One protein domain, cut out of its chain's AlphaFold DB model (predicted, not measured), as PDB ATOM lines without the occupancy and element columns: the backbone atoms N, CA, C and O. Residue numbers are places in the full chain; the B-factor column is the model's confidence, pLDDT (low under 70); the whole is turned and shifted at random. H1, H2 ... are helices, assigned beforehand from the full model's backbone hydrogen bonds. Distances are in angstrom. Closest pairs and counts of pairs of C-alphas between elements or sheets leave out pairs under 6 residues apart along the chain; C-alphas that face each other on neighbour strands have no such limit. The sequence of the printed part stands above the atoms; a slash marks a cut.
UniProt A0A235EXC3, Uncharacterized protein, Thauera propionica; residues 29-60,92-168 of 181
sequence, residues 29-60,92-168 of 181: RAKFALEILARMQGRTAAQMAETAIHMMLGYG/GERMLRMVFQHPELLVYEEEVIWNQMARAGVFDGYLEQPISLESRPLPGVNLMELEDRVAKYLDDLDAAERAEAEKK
ATOM      1  N   ARG A  29     -47.485 461.828  -5.222       94.25
ATOM      2  CA  ARG A  29     -46.226 461.857  -5.979       94.25
ATOM      3  C   ARG A  29     -45.337 460.668  -5.640       94.25
ATOM      4  O   ARG A  29     -44.797 460.045  -6.540       94.25
ATOM      5  N   ALA A  30     -45.201 460.348  -4.358       92.56
ATOM      6  CA  ALA A  30     -44.424 459.212  -3.883       92.56
ATOM      7  C   ALA A  30     -45.045 457.891  -4.346       92.56
ATOM      8  O   ALA A  30     -44.321 457.009  -4.792       92.56
ATOM      9  N   LYS A  31     -46.382 457.789  -4.323       94.38
ATOM     10  CA  LYS A  31     -47.100 456.646  -4.902       94.38
ATOM     11  C   LYS A  31     -46.783 456.482  -6.389       94.38
ATOM     12  O   LYS A  31     -46.376 455.405  -6.802       94.38
ATOM     13  N   PHE A  32     -46.912 457.556  -7.164       94.88
ATOM     14  CA  PHE A  32     -46.593 457.537  -8.590       94.88
ATOM     15  C   PHE A  32     -45.128 457.168  -8.849       94.88
ATOM     16  O   PHE A  32     -44.850 456.308  -9.672       94.88
ATOM     17  N   ALA A  33     -44.189 457.764  -8.114       93.88
ATOM     18  CA  ALA A  33     -42.770 457.447  -8.240       93.88
ATOM     19  C   ALA A  33     -42.483 455.965  -7.957       93.88
ATOM     20  O   ALA A  33     -41.740 455.338  -8.707       93.88
ATOM     21  N   LEU A  34     -43.098 455.397  -6.914       93.75
ATOM     22  CA  LEU A  34     -42.978 453.976  -6.585       93.75
ATOM     23  C   LEU A  34     -43.502 453.090  -7.720       93.75
ATOM     24  O   LEU A  34     -42.843 452.122  -8.087       93.75
ATOM     25  N   GLU A  35     -44.662 453.428  -8.285       94.25
ATOM     26  CA  GLU A  35     -45.251 452.700  -9.412       94.25
ATOM     27  C   GLU A  35     -44.361 452.777 -10.657       94.25
ATOM     28  O   GLU A  35     -44.064 451.743 -11.245       94.25
ATOM     29  N   ILE A  36     -43.870 453.963 -11.022       94.81
ATOM     30  CA  ILE A  36     -42.967 454.138 -12.168       94.81
ATOM     31  C   ILE A  36     -41.666 453.352 -11.981       94.81
ATOM     32  O   ILE A  36     -41.255 452.638 -12.890       94.81
ATOM     33  N   LEU A  37     -41.046 453.413 -10.799       92.31
ATOM     34  CA  LEU A  37     -39.837 452.634 -10.504       92.31
ATOM     35  C   LEU A  37     -40.086 451.131 -10.603       92.31
ATOM     36  O   LEU A  37     -39.260 450.407 -11.155       92.31
ATOM     37  N   ALA A  38     -41.228 450.671 -10.092       92.56
ATOM     38  CA  ALA A  38     -41.615 449.273 -10.173       92.56
ATOM     39  C   ALA A  38     -41.757 448.830 -11.639       92.56
ATOM     40  O   ALA A  38     -41.163 447.827 -12.033       92.56
ATOM     41  N   ARG A  39     -42.445 449.628 -12.468       93.31
ATOM     42  CA  ARG A  39     -42.615 449.374 -13.909       93.31
ATOM     43  C   ARG A  39     -41.277 449.356 -14.654       93.31
ATOM     44  O   ARG A  39     -41.003 448.394 -15.362       93.31
ATOM     45  N   MET A  40     -40.403 450.337 -14.411       91.19
ATOM     46  CA  MET A  40     -39.057 450.395 -15.007       91.19
ATOM     47  C   MET A  40     -38.208 449.150 -14.704       91.19
ATOM     48  O   MET A  40     -37.333 448.798 -15.488       91.19
ATOM     49  N   GLN A  41     -38.441 448.493 -13.564       87.12
ATOM     50  CA  GLN A  41     -37.696 447.304 -13.137       87.12
ATOM     51  C   GLN A  41     -38.424 445.983 -13.425       87.12
ATOM     52  O   GLN A  41     -37.904 444.926 -13.065       87.12
ATOM     53  N   GLY A  42     -39.624 446.020 -14.012       88.88
ATOM     54  CA  GLY A  42     -40.456 444.827 -14.190       88.88
ATOM     55  C   GLY A  42     -40.863 444.174 -12.863       88.88
ATOM     56  O   GLY A  42     -40.955 442.951 -12.772       88.88
ATOM     57  N   ARG A  43     -41.053 444.976 -11.808       90.19
ATOM     58  CA  ARG A  43     -41.411 444.534 -10.453       90.19
ATOM     59  C   ARG A  43     -42.799 445.024 -10.065       90.19
ATOM     60  O   ARG A  43     -43.326 445.983 -10.621       90.19
ATOM     61  N   THR A  44     -43.380 444.400  -9.046       92.81
ATOM     62  CA  THR A  44     -44.570 444.947  -8.383       92.81
ATOM     63  C   THR A  44     -44.191 446.108  -7.459       92.81
ATOM     64  O   THR A  44     -43.067 446.180  -6.958       92.81
ATOM     65  N   ALA A  45     -45.141 447.003  -7.167       91.69
ATOM     66  CA  ALA A  45     -44.921 448.098  -6.217       91.69
ATOM     67  C   ALA A  45     -44.506 447.596  -4.817       91.69
ATOM     68  O   ALA A  45     -43.701 448.239  -4.149       91.69
ATOM     69  N   ALA A  46     -45.007 446.428  -4.396       90.44
ATOM     70  CA  ALA A  46     -44.634 445.795  -3.131       90.44
ATOM     71  C   ALA A  46     -43.171 445.328  -3.130       90.44
ATOM     72  O   ALA A  46     -42.420 445.685  -2.228       90.44
ATOM     73  N   GLN A  47     -42.736 444.617  -4.177       87.56
ATOM     74  CA  GLN A  47     -41.331 444.218  -4.334       87.56
ATOM     75  C   GLN A  47     -40.403 445.431  -4.440       87.56
ATOM     76  O   GLN A  47     -39.278 445.403  -3.946       87.56
ATOM     77  N   MET A  48     -40.863 446.513  -5.075       90.62
ATOM     78  CA  MET A  48     -40.103 447.759  -5.138       90.62
ATOM     79  C   MET A  48     -39.971 448.406  -3.753       90.62
ATOM     80  O   MET A  48     -38.889 448.868  -3.398       90.62
ATOM     81  N   ALA A  49     -41.031 448.393  -2.940       90.50
ATOM     82  CA  ALA A  49     -40.977 448.875  -1.562       90.50
ATOM     83  C   ALA A  49     -40.025 448.030  -0.695       90.50
ATOM     84  O   ALA A  49     -39.206 448.586   0.029       90.50
ATOM     85  N   GLU A  50     -40.071 446.702  -0.821       86.69
ATOM     86  CA  GLU A  50     -39.138 445.785  -0.152       86.69
ATOM     87  C   GLU A  50     -37.688 446.049  -0.577       86.69
ATOM     88  O   GLU A  50     -36.799 446.176   0.261       86.69
ATOM     89  N   THR A  51     -37.458 446.230  -1.880       85.19
ATOM     90  CA  THR A  51     -36.136 446.578  -2.419       85.19
ATOM     91  C   THR A  51     -35.630 447.883  -1.816       85.19
ATOM     92  O   THR A  51     -34.478 447.952  -1.400       85.19
ATOM     93  N   ALA A  52     -36.483 448.905  -1.722       84.75
ATOM     94  CA  ALA A  52     -36.115 450.177  -1.112       84.75
ATOM     95  C   ALA A  52     -35.733 450.012   0.369       84.75
ATOM     96  O   ALA A  52     -34.753 450.608   0.811       84.75
ATOM     97  N   ILE A  53     -36.447 449.169   1.123       85.88
ATOM     98  CA  ILE A  53     -36.102 448.846   2.517       85.88
ATOM     99  C   ILE A  53     -34.747 448.131   2.585       85.88
ATOM    100  O   ILE A  53     -33.887 448.543   3.358       85.88
ATOM    101  N   HIS A  54     -34.523 447.108   1.756       81.94
ATOM    102  CA  HIS A  54     -33.247 446.385   1.717       81.94
ATOM    103  C   HIS A  54     -32.073 447.293   1.353       81.94
ATOM    104  O   HIS A  54     -31.015 447.177   1.962       81.94
ATOM    105  N   MET A  55     -32.263 448.226   0.419       78.25
ATOM    106  CA  MET A  55     -31.254 449.236   0.103       78.25
ATOM    107  C   MET A  55     -30.957 450.103   1.332       78.25
ATOM    108  O   MET A  55     -29.806 450.213   1.734       78.25
ATOM    109  N   MET A  56     -31.980 450.651   1.989       78.62
ATOM    110  CA  MET A  56     -31.786 451.497   3.175       78.62
ATOM    111  C   MET A  56     -31.123 450.770   4.354       78.62
ATOM    112  O   MET A  56     -30.472 451.419   5.167       78.62
ATOM    113  N   LEU A  57     -31.301 449.450   4.470       78.38
ATOM    114  CA  LEU A  57     -30.668 448.630   5.510       78.38
ATOM    115  C   LEU A  57     -29.258 448.154   5.133       78.38
ATOM    116  O   LEU A  57     -28.441 447.926   6.021       78.38
ATOM    117  N   GLY A  58     -28.995 447.948   3.840       67.75
ATOM    118  CA  GLY A  58     -27.742 447.394   3.324       67.75
ATOM    119  C   GLY A  58     -26.632 448.424   3.121       67.75
ATOM    120  O   GLY A  58     -25.464 448.058   3.200       67.75
ATOM    121  N   TYR A  59     -26.977 449.694   2.892       61.12
ATOM    122  CA  TYR A  59     -26.003 450.784   2.803       61.12
ATOM    123  C   TYR A  59     -25.783 451.410   4.183       61.12
ATOM    124  O   TYR A  59     -26.733 451.841   4.843       61.12
ATOM    125  N   GLY A  60     -24.525 451.501   4.620       55.94
ATOM    126  CA  GLY A  60     -24.181 452.387   5.729       55.94
ATOM    127  C   GLY A  60     -24.502 453.830   5.332       55.94
ATOM    128  O   GLY A  60     -24.439 454.175   4.155       55.94
ATOM    129  N   GLY A  92     -54.842 462.972 -16.658       91.69
ATOM    130  CA  GLY A  92     -54.772 463.066 -18.117       91.69
ATOM    131  C   GLY A  92     -53.390 463.485 -18.602       91.69
ATOM    132  O   GLY A  92     -52.784 462.791 -19.407       91.69
ATOM    133  N   GLU A  93     -52.831 464.543 -18.015       92.69
ATOM    134  CA  GLU A  93     -51.486 465.020 -18.347       92.69
ATOM    135  C   GLU A  93     -50.402 463.970 -18.052       92.69
ATOM    136  O   GLU A  93     -49.534 463.733 -18.889       92.69
ATOM    137  N   ARG A  94     -50.466 463.275 -16.901       93.56
ATOM    138  CA  ARG A  94     -49.543 462.159 -16.615       93.56
ATOM    139  C   ARG A  94     -49.623 461.077 -17.687       93.56
ATOM    140  O   ARG A  94     -48.592 460.586 -18.131       93.56
ATOM    141  N   MET A  95     -50.837 460.709 -18.092       92.19
ATOM    142  CA  MET A  95     -51.065 459.692 -19.112       92.19
ATOM    143  C   MET A  95     -50.517 460.126 -20.474       92.19
ATOM    144  O   MET A  95     -49.761 459.372 -21.073       92.19
ATOM    145  N   LEU A  96     -50.813 461.351 -20.919       92.50
ATOM    146  CA  LEU A  96     -50.278 461.906 -22.167       92.50
ATOM    147  C   LEU A  96     -48.744 461.931 -22.154       92.50
ATOM    148  O   LEU A  96     -48.103 461.478 -23.099       92.50
ATOM    149  N   ARG A  97     -48.136 462.401 -21.057       93.31
ATOM    150  CA  ARG A  97     -46.674 462.416 -20.900       93.31
ATOM    151  C   ARG A  97     -46.077 461.014 -20.953       93.31
ATOM    152  O   ARG A  97     -45.039 460.845 -21.584       93.31
ATOM    153  N   MET A  98     -46.717 460.024 -20.324       93.50
ATOM    154  CA  MET A  98     -46.277 458.628 -20.402       93.50
ATOM    155  C   MET A  98     -46.366 458.110 -21.834       93.50
ATOM    156  O   MET A  98     -45.356 457.666 -22.354       93.50
ATOM    157  N   VAL A  99     -47.511 458.251 -22.501       92.44
ATOM    158  CA  VAL A  99     -47.692 457.776 -23.884       92.44
ATOM    159  C   VAL A  99     -46.654 458.390 -24.830       92.44
ATOM    160  O   VAL A  99     -46.033 457.668 -25.599       92.44
ATOM    161  N   PHE A 100     -46.413 459.703 -24.751       90.44
ATOM    162  CA  PHE A 100     -45.516 460.377 -25.696       90.44
ATOM    163  C   PHE A 100     -44.022 460.224 -25.393       90.44
ATOM    164  O   PHE A 100     -43.210 460.381 -26.302       90.44
ATOM    165  N   GLN A 101     -43.634 459.998 -24.134       91.69
ATOM    166  CA  GLN A 101     -42.215 459.984 -23.741       91.69
ATOM    167  C   GLN A 101     -41.713 458.598 -23.344       91.69
ATOM    168  O   GLN A 101     -40.535 458.313 -23.536       91.69
ATOM    169  N   HIS A 102     -42.589 457.779 -22.764       92.88
ATOM    170  CA  HIS A 102     -42.271 456.492 -22.156       92.88
ATOM    171  C   HIS A 102     -43.443 455.496 -22.301       92.88
ATOM    172  O   HIS A 102     -44.005 455.061 -21.284       92.88
ATOM    173  N   PRO A 103     -43.875 455.157 -23.533       93.06
ATOM    174  CA  PRO A 103     -45.002 454.248 -23.754       93.06
ATOM    175  C   PRO A 103     -44.764 452.858 -23.146       93.06
ATOM    176  O   PRO A 103     -45.716 452.202 -22.738       93.06
ATOM    177  N   GLU A 104     -43.506 452.436 -22.985       91.75
ATOM    178  CA  GLU A 104     -43.113 451.193 -22.312       91.75
ATOM    179  C   GLU A 104     -43.481 451.143 -20.819       91.75
ATOM    180  O   GLU A 104     -43.443 450.079 -20.204       91.75
ATOM    181  N   LEU A 105     -43.805 452.293 -20.220       93.88
ATOM    182  CA  LEU A 105     -44.224 452.395 -18.825       93.88
ATOM    183  C   LEU A 105     -45.739 452.343 -18.655       93.88
ATOM    184  O   LEU A 105     -46.202 452.423 -17.516       93.88
ATOM    185  N   LEU A 106     -46.520 452.229 -19.731       93.94
ATOM    186  CA  LEU A 106     -47.964 452.057 -19.620       93.94
ATOM    187  C   LEU A 106     -48.293 450.664 -19.090       93.94
ATOM    188  O   LEU A 106     -47.668 449.667 -19.446       93.94
ATOM    189  N   VAL A 107     -49.291 450.589 -18.213       93.31
ATOM    190  CA  VAL A 107     -49.905 449.301 -17.873       93.31
ATOM    191  C   VAL A 107     -51.055 448.999 -18.824       93.31
ATOM    192  O   VAL A 107     -51.654 449.907 -19.395       93.31
ATOM    193  N   TYR A 108     -51.423 447.722 -18.924       93.50
ATOM    194  CA  TYR A 108     -52.518 447.263 -19.781       93.50
ATOM    195  C   TYR A 108     -53.808 448.089 -19.624       93.50
ATOM    196  O   TYR A 108     -54.422 448.475 -20.612       93.50
ATOM    197  N   GLU A 109     -54.208 448.415 -18.392       93.00
ATOM    198  CA  GLU A 109     -55.403 449.236 -18.145       93.00
ATOM    199  C   GLU A 109     -55.283 450.643 -18.752       93.00
ATOM    200  O   GLU A 109     -56.243 451.161 -19.317       93.00
ATOM    201  N   GLU A 110     -54.097 451.255 -18.690       94.31
ATOM    202  CA  GLU A 110     -53.838 452.572 -19.276       94.31
ATOM    203  C   GLU A 110     -53.827 452.498 -20.809       94.31
ATOM    204  O   GLU A 110     -54.409 453.363 -21.459       94.31
ATOM    205  N   GLU A 111     -53.259 451.444 -21.403       94.06
ATOM    206  CA  GLU A 111     -53.327 451.210 -22.853       94.06
ATOM    207  C   GLU A 111     -54.765 450.991 -23.339       94.06
ATOM    208  O   GLU A 111     -55.161 451.479 -24.402       94.06
ATOM    209  N   VAL A 112     -55.582 450.273 -22.567       93.94
ATOM    210  CA  VAL A 112     -57.004 450.086 -22.879       93.94
ATOM    211  C   VAL A 112     -57.727 451.431 -22.858       93.94
ATOM    212  O   VAL A 112     -58.458 451.733 -23.799       93.94
ATOM    213  N   ILE A 113     -57.492 452.260 -21.839       94.00
ATOM    214  CA  ILE A 113     -58.091 453.598 -21.741       94.00
ATOM    215  C   ILE A 113     -57.614 454.497 -22.892       94.00
ATOM    216  O   ILE A 113     -58.428 455.203 -23.486       94.00
ATOM    217  N   TRP A 114     -56.334 454.430 -23.269       93.94
ATOM    218  CA  TRP A 114     -55.792 455.147 -24.429       93.94
ATOM    219  C   TRP A 114     -56.541 454.782 -25.711       93.94
ATOM    220  O   TRP A 114     -57.052 455.650 -26.420       93.94
ATOM    221  N   ASN A 115     -56.690 453.482 -25.962       92.88
ATOM    222  CA  ASN A 115     -57.406 452.972 -27.125       92.88
ATOM    223  C   ASN A 115     -58.894 453.346 -27.113       92.88
ATOM    224  O   ASN A 115     -59.472 453.606 -28.168       92.88
ATOM    225  N   GLN A 116     -59.529 453.378 -25.940       94.75
ATOM    226  CA  GLN A 116     -60.911 453.841 -25.807       94.75
ATOM    227  C   GLN A 116     -61.042 455.324 -26.167       94.75
ATOM    228  O   GLN A 116     -61.908 455.667 -26.967       94.75
ATOM    229  N   MET A 117     -60.150 456.183 -25.659       95.00
ATOM    230  CA  MET A 117     -60.112 457.609 -26.009       95.00
ATOM    231  C   MET A 117     -59.909 457.825 -27.511       95.00
ATOM    232  O   MET A 117     -60.616 458.632 -28.117       95.00
ATOM    233  N   ALA A 118     -58.997 457.067 -28.123       93.62
ATOM    234  CA  ALA A 118     -58.757 457.119 -29.561       93.62
ATOM    235  C   ALA A 118     -60.012 456.754 -30.368       93.62
ATOM    236  O   ALA A 118     -60.377 457.464 -31.299       93.62
ATOM    237  N   ARG A 119     -60.722 455.687 -29.980       93.25
ATOM    238  CA  ARG A 119     -61.977 455.265 -30.632       93.25
ATOM    239  C   ARG A 119     -63.136 456.233 -30.398       93.25
ATOM    240  O   ARG A 119     -64.033 456.302 -31.229       93.25
ATOM    241  N   ALA A 120     -63.124 456.955 -29.281       93.69
ATOM    242  CA  ALA A 120     -64.117 457.969 -28.951       93.69
ATOM    243  C   ALA A 120     -63.856 459.330 -29.631       93.69
ATOM    244  O   ALA A 120     -64.615 460.270 -29.407       93.69
ATOM    245  N   GLY A 121     -62.790 459.458 -30.433       93.56
ATOM    246  CA  GLY A 121     -62.453 460.699 -31.139       93.56
ATOM    247  C   GLY A 121     -61.890 461.802 -30.234       93.56
ATOM    248  O   GLY A 121     -61.875 462.979 -30.602       93.56
ATOM    249  N   VAL A 122     -61.407 461.458 -29.029       94.38
ATOM    250  CA  VAL A 122     -60.808 462.429 -28.088       94.38
ATOM    251  C   VAL A 122     -59.597 463.130 -28.714       94.38
ATOM    252  O   VAL A 122     -59.351 464.302 -28.442       94.38
ATOM    253  N   PHE A 123     -58.880 462.430 -29.592       94.06
ATOM    254  CA  PHE A 123     -57.648 462.892 -30.230       94.06
ATOM    255  C   PHE A 123     -57.840 463.477 -31.634       94.06
ATOM    256  O   PHE A 123     -56.858 463.875 -32.266       94.06
ATOM    257  N   ASP A 124     -59.078 463.549 -32.124       91.56
ATOM    258  CA  ASP A 124     -59.374 464.032 -33.473       91.56
ATOM    259  C   ASP A 124     -58.944 465.491 -33.625       91.56
ATOM    260  O   ASP A 124     -59.351 466.353 -32.842       91.56
ATOM    261  N   GLY A 125     -58.097 465.751 -34.625       89.75
ATOM    262  CA  GLY A 125     -57.493 467.063 -34.866       89.75
ATOM    263  C   GLY A 125     -56.253 467.367 -34.019       89.75
ATOM    264  O   GLY A 125     -55.660 468.428 -34.198       89.75
ATOM    265  N   TYR A 126     -55.828 466.448 -33.143       91.31
ATOM    266  CA  TYR A 126     -54.650 466.629 -32.287       91.31
ATOM    267  C   TYR A 126     -53.503 465.687 -32.627       91.31
ATOM    268  O   TYR A 126     -52.347 466.081 -32.491       91.31
ATOM    269  N   LEU A 127     -53.803 464.460 -33.054       91.81
ATOM    270  CA  LEU A 127     -52.819 463.403 -33.282       91.81
ATOM    271  C   LEU A 127     -52.845 462.901 -34.728       91.81
ATOM    272  O   LEU A 127     -53.912 462.778 -35.322       91.81
ATOM    273  N   GLU A 128     -51.672 462.564 -35.271       85.94
ATOM    274  CA  GLU A 128     -51.547 461.984 -36.620       85.94
ATOM    275  C   GLU A 128     -52.181 460.590 -36.716       85.94
ATOM    276  O   GLU A 128     -52.859 460.275 -37.693       85.94
ATOM    277  N   GLN A 129     -51.960 459.746 -35.703       86.50
ATOM    278  CA  GLN A 129     -52.449 458.368 -35.663       86.50
ATOM    279  C   GLN A 129     -52.957 458.012 -34.260       86.50
ATOM    280  O   GLN A 129     -52.287 457.272 -33.545       86.50
ATOM    281  N   PRO A 130     -54.160 458.463 -33.860       81.25
ATOM    282  CA  PRO A 130     -54.688 458.327 -32.495       81.25
ATOM    283  C   PRO A 130     -54.588 456.939 -31.848       81.25
ATOM    284  O   PRO A 130     -54.482 456.826 -30.631       81.25
ATOM    285  N   ILE A 131     -54.655 455.875 -32.650       83.12
ATOM    286  CA  ILE A 131     -54.643 454.482 -32.179       83.12
ATOM    287  C   ILE A 131     -53.210 453.990 -31.896       83.12
ATOM    288  O   ILE A 131     -53.018 453.063 -31.115       83.12
ATOM    289  N   SER A 132     -52.196 454.605 -32.505       85.69
ATOM    290  CA  SER A 132     -50.797 454.216 -32.327       85.69
ATOM    291  C   SER A 132     -50.207 454.824 -31.052       85.69
ATOM    292  O   SER A 132     -50.388 456.010 -30.782       85.69
ATOM    293  N   LEU A 133     -49.437 454.039 -30.294       78.06
ATOM    294  CA  LEU A 133     -48.619 454.552 -29.184       78.06
ATOM    295  C   LEU A 133     -47.417 455.373 -29.678       78.06
ATOM    296  O   LEU A 133     -46.860 456.161 -28.926       78.06
ATOM    297  N   GLU A 134     -47.049 455.237 -30.954       81.62
ATOM    298  CA  GLU A 134     -46.025 456.070 -31.598       81.62
ATOM    299  C   GLU A 134     -46.597 457.394 -32.128       81.62
ATOM    300  O   GLU A 134     -45.899 458.162 -32.796       81.62
ATOM    301  N   SER A 135     -47.880 457.663 -31.863       82.06
ATOM    302  CA  SER A 135     -48.553 458.846 -32.373       82.06
ATOM    303  C   SER A 135     -47.917 460.123 -31.853       82.06
ATOM    304  O   SER A 135     -47.655 460.283 -30.660       82.06
ATOM    305  N   ARG A 136     -47.751 461.082 -32.760       84.12
ATOM    306  CA  ARG A 136     -47.229 462.407 -32.443       84.12
ATOM    307  C   ARG A 136     -48.339 463.457 -32.480       84.12
ATOM    308  O   ARG A 136     -49.297 463.300 -33.246       84.12
ATOM    309  N   PRO A 137     -48.221 464.517 -31.663       87.56
ATOM    310  CA  PRO A 137     -49.045 465.705 -31.813       87.56
ATOM    311  C   PRO A 137     -48.850 466.339 -33.189       87.56
ATOM    312  O   PRO A 137     -47.717 466.460 -33.661       87.56
ATOM    313  N   LEU A 138     -49.945 466.775 -33.810       89.31
ATOM    314  CA  LEU A 138     -49.896 467.544 -35.047       89.31
ATOM    315  C   LEU A 138     -49.206 468.904 -34.800       89.31
ATOM    316  O   LEU A 138     -49.296 469.463 -33.701       89.31
ATOM    317  N   PRO A 139     -48.522 469.483 -35.798       88.75
ATOM    318  CA  PRO A 139     -47.895 470.792 -35.646       88.75
ATOM    319  C   PRO A 139     -48.913 471.887 -35.291       88.75
ATOM    320  O   PRO A 139     -49.946 472.016 -35.944       88.75
ATOM    321  N   GLY A 140     -48.603 472.709 -34.284       87.88
ATOM    322  CA  GLY A 140     -49.418 473.874 -33.914       87.88
ATOM    323  C   GLY A 140     -50.676 473.574 -33.092       87.88
ATOM    324  O   GLY A 140     -51.474 474.483 -32.872       87.88
ATOM    325  N   VAL A 141     -50.861 472.338 -32.619       89.75
ATOM    326  CA  VAL A 141     -52.005 471.987 -31.768       89.75
ATOM    327  C   VAL A 141     -51.907 472.604 -30.380       89.75
ATOM    328  O   VAL A 141     -50.830 472.717 -29.789       89.75
ATOM    329  N   ASN A 142     -53.064 472.952 -29.825       91.31
ATOM    330  CA  ASN A 142     -53.165 473.407 -28.450       91.31
ATOM    331  C   ASN A 142     -53.163 472.204 -27.493       91.31
ATOM    332  O   ASN A 142     -54.198 471.588 -27.246       91.31
ATOM    333  N   LEU A 143     -51.993 471.870 -26.945       86.56
ATOM    334  CA  LEU A 143     -51.855 470.753 -26.004       86.56
ATOM    335  C   LEU A 143     -52.661 470.947 -24.715       86.56
ATOM    336  O   LEU A 143     -53.122 469.964 -24.149       86.56
ATOM    337  N   MET A 144     -52.884 472.190 -24.283       89.12
ATOM    338  CA  MET A 144     -53.686 472.475 -23.091       89.12
ATOM    339  C   MET A 144     -55.158 472.103 -23.314       89.12
ATOM    340  O   MET A 144     -55.784 471.477 -22.469       89.12
ATOM    341  N   GLU A 145     -55.698 472.407 -24.495       91.75
ATOM    342  CA  GLU A 145     -57.060 471.999 -24.856       91.75
ATOM    343  C   GLU A 145     -57.182 470.472 -24.976       91.75
ATOM    344  O   GLU A 145     -58.179 469.886 -24.555       91.75
ATOM    345  N   LEU A 146     -56.151 469.807 -25.508       92.12
ATOM    346  CA  LEU A 146     -56.098 468.346 -25.528       92.12
ATOM    347  C   LEU A 146     -56.114 467.762 -24.109       92.12
ATOM    348  O   LEU A 146     -56.846 466.807 -23.846       92.12
ATOM    349  N   GLU A 147     -55.320 468.326 -23.202       91.75
ATOM    350  CA  GLU A 147     -55.284 467.928 -21.795       91.75
ATOM    351  C   GLU A 147     -56.663 468.064 -21.139       91.75
ATOM    352  O   GLU A 147     -57.105 467.123 -20.474       91.75
ATOM    353  N   ASP A 148     -57.380 469.162 -21.390       92.75
ATOM    354  CA  ASP A 148     -58.741 469.381 -20.889       92.75
ATOM    355  C   ASP A 148     -59.742 468.363 -21.457       92.75
ATOM    356  O   ASP A 148     -60.569 467.816 -20.720       92.75
ATOM    357  N   ARG A 149     -59.656 468.049 -22.758       94.88
ATOM    358  CA  ARG A 149     -60.500 467.019 -23.393       94.88
ATOM    359  C   ARG A 149     -60.259 465.640 -22.785       94.88
ATOM    360  O   ARG A 149     -61.220 464.928 -22.492       94.88
ATOM    361  N   VAL A 150     -58.995 465.273 -22.577       95.19
ATOM    362  CA  VAL A 150     -58.615 464.011 -21.928       95.19
ATOM    363  C   VAL A 150     -59.103 463.987 -20.482       95.19
ATOM    364  O   VAL A 150     -59.683 462.993 -20.054       95.19
ATOM    365  N   ALA A 151     -58.906 465.071 -19.727       93.25
ATOM    366  CA  ALA A 151     -59.362 465.168 -18.345       93.25
ATOM    367  C   ALA A 151     -60.878 464.969 -18.244       93.25
ATOM    368  O   ALA A 151     -61.328 464.115 -17.484       93.25
ATOM    369  N   LYS A 152     -61.646 465.669 -19.084       94.94
ATOM    370  CA  LYS A 152     -63.101 465.529 -19.146       94.94
ATOM    371  C   LYS A 152     -63.530 464.095 -19.457       94.94
ATOM    372  O   LYS A 152     -64.398 463.564 -18.776       94.94
ATOM    373  N   TYR A 153     -62.906 463.454 -20.447       96.25
ATOM    374  CA  TYR A 153     -63.225 462.067 -20.791       96.25
ATOM    375  C   TYR A 153     -62.982 461.112 -19.613       96.25
ATOM    376  O   TYR A 153     -63.798 460.235 -19.341       96.25
ATOM    377  N   LEU A 154     -61.864 461.281 -18.901       94.50
ATOM    378  CA  LEU A 154     -61.546 460.460 -17.731       94.50
ATOM    379  C   LEU A 154     -62.523 460.705 -16.574       94.50
ATOM    380  O   LEU A 154     -62.911 459.749 -15.908       94.50
ATOM    381  N   ASP A 155     -62.946 461.950 -16.353       94.19
ATOM    382  CA  ASP A 155     -63.946 462.279 -15.335       94.19
ATOM    383  C   ASP A 155     -65.321 461.671 -15.674       94.19
ATOM    384  O   ASP A 155     -65.992 461.129 -14.791       94.19
ATOM    385  N   ASP A 156     -65.718 461.695 -16.951       95.31
ATOM    386  CA  ASP A 156     -66.954 461.071 -17.440       95.31
ATOM    387  C   ASP A 156     -66.914 459.538 -17.271       95.31
ATOM    388  O   ASP A 156     -67.902 458.927 -16.848       95.31
ATOM    389  N   LEU A 157     -65.760 458.916 -17.538       93.75
ATOM    390  CA  LEU A 157     -65.527 457.485 -17.319       93.75
ATOM    391  C   LEU A 157     -65.672 457.122 -15.832       93.75
ATOM    392  O   LEU A 157     -66.448 456.232 -15.478       93.75
ATOM    393  N   ASP A 158     -64.987 457.858 -14.953       92.62
ATOM    394  CA  ASP A 158     -65.044 457.657 -13.503       92.62
ATOM    395  C   ASP A 158     -66.483 457.848 -12.968       92.62
ATOM    396  O   ASP A 158     -66.927 457.138 -12.058       92.62
ATOM    397  N   ALA A 159     -67.237 458.808 -13.515       94.19
ATOM    398  CA  ALA A 159     -68.634 459.037 -13.154       94.19
ATOM    399  C   ALA A 159     -69.542 457.874 -13.586       94.19
ATOM    400  O   ALA A 159     -70.393 457.430 -12.804       94.19
ATOM    401  N   ALA A 160     -69.341 457.342 -14.795       94.25
ATOM    402  CA  ALA A 160     -70.079 456.187 -15.300       94.25
ATOM    403  C   ALA A 160     -69.827 454.934 -14.443       94.25
ATOM    404  O   ALA A 160     -70.781 454.260 -14.037       94.25
ATOM    405  N   GLU A 161     -68.570 454.664 -14.083       92.38
ATOM    406  CA  GLU A 161     -68.199 453.541 -13.215       92.38
ATOM    407  C   GLU A 161     -68.860 453.633 -11.830       92.38
ATOM    408  O   GLU A 161     -69.386 452.640 -11.309       92.38
ATOM    409  N   ARG A 162     -68.896 454.834 -11.235       93.31
ATOM    410  CA  ARG A 162     -69.587 455.068  -9.954       93.31
ATOM    411  C   ARG A 162     -71.086 454.801 -10.068       93.31
ATOM    412  O   ARG A 162     -71.632 454.082  -9.230       93.31
ATOM    413  N   ALA A 163     -71.733 455.301 -11.119       94.62
ATOM    414  CA  ALA A 163     -73.159 455.084 -11.348       94.62
ATOM    415  C   ALA A 163     -73.492 453.592 -11.541       94.62
ATOM    416  O   ALA A 163     -74.498 453.095 -11.026       94.62
ATOM    417  N   GLU A 164     -72.643 452.835 -12.241       93.81
ATOM    418  CA  GLU A 164     -72.800 451.383 -12.354       93.81
ATOM    419  C   GLU A 164     -72.626 450.659 -11.017       93.81
ATOM    420  O   GLU A 164     -73.390 449.738 -10.702       93.81
ATOM    421  N   ALA A 165     -71.631 451.053 -10.220       93.19
ATOM    422  CA  ALA A 165     -71.396 450.472  -8.906       93.19
ATOM    423  C   ALA A 165     -72.594 450.701  -7.970       93.19
ATOM    424  O   ALA A 165     -72.989 449.793  -7.233       93.19
ATOM    425  N   GLU A 166     -73.214 451.880  -8.026       93.94
ATOM    426  CA  GLU A 166     -74.429 452.207  -7.277       93.94
ATOM    427  C   GLU A 166     -75.630 451.371  -7.728       93.94
ATOM    428  O   GLU A 166     -76.298 450.761  -6.887       93.94
ATOM    429  N   LYS A 167     -75.851 451.226  -9.041       93.00
ATOM    430  CA  LYS A 167     -76.894 450.340  -9.592       93.00
ATOM    431  C   LYS A 167     -76.697 448.886  -9.151       93.00
ATOM    432  O   LYS A 167     -77.652 448.228  -8.733       93.00
ATOM    433  N   LYS A 168     -75.457 448.381  -9.185       92.38
ATOM    434  CA  LYS A 168     -75.108 447.025  -8.718       92.38
ATOM    435  C   LYS A 168     -75.383 446.858  -7.218       92.38
ATOM    436  O   LYS A 168     -75.922 445.827  -6.816       92.38
TER     437      LYS A 168
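This is residues 29 to 60 and 92 to 168 of the 181 residues of an uncharacterized protein of Thauera propionica (UniProt A0A235EXC3). What does the model look like at first sight? It has two lobes: H1 and H2 meet at an L-shaped corner in one, while the other holds H3, H4, the first part of the long H5 and the loop of residues 120 to 142. Residues 158 to 168 of H5 stick out of the second lobe as a free arm, and residues 53 to 60, of which 53 to 58 belong to H2, stick out of the first. What is it made of? The printed part has 109 residues with five named helices, H1 to H5 in that order, and no named strand; its class is all helix. How large is it? It is loose, with a radius of gyration of the C-alphas of 17.3 A, and flat, spanning 54 by 43 by 21 A.

Where do the first helices lie? H1 is residues 29 to 40, with C-alpha 29 at (-46.226, 461.857, -5.979), and is 16.3 A long from first to last C-alpha. H2, residues 45 to 58, is 19.7 A long. What follows the cut? H3 is residues 92 to 101, 14.1 A long, with C-alpha 92 at (-54.772, 463.066, -18.117). H4, residues 108 to 119, is 16.5 A long. Which helix is longest? H5, residues 143 to 168, is 37.5 A long and ends with C-alpha 168 at (-75.108, 447.025, -8.718).

How do H1 and H2 stand? Residues 34 to 38 of H1 touch residues 45 to 49 of H2, about perpendicular at 85 degrees; their closest C-alphas, of Ala 38 and Ala 45, are 5.3 A apart. Both helices are apart from H3, H4 and H5. How do H3, H4 and H5 meet? H3 touches residues 147 to 154 of H5 at a steep tilt of 59 degrees, opposite ways, with the closest C-alphas, of Gly 92 and Ala 151, at 5.1 A. H4 is close to H3 but not clearly touching, with the closest C-alphas, of Met 95 and Glu 110, at 7.6 A. H4 is also close to H5 but not clearly touching, with the closest C-alphas, of Met 117 and Tyr 153, at 7.5 A and a steep tilt of 69 degrees, only just short of about perpendicular. What do the backbones show? In H1, H2, H3, H4 and H5 every O i to N i+4 pair is within hydrogen-bond range.

How far does it reach? The two C-alphas farthest apart, of Gly 60 and Lys 167, are 54.9 A apart. Where is the cut? Residues 61 to 91 are not printed, and C-alphas 60 and 92 are 40.2 A apart across it. Which link is long? The link from H4 to H5, 23 residues, is long. Where is confidence low? Residues 58 to 60 have pLDDT under 70; the mean of the printed part is 90.2.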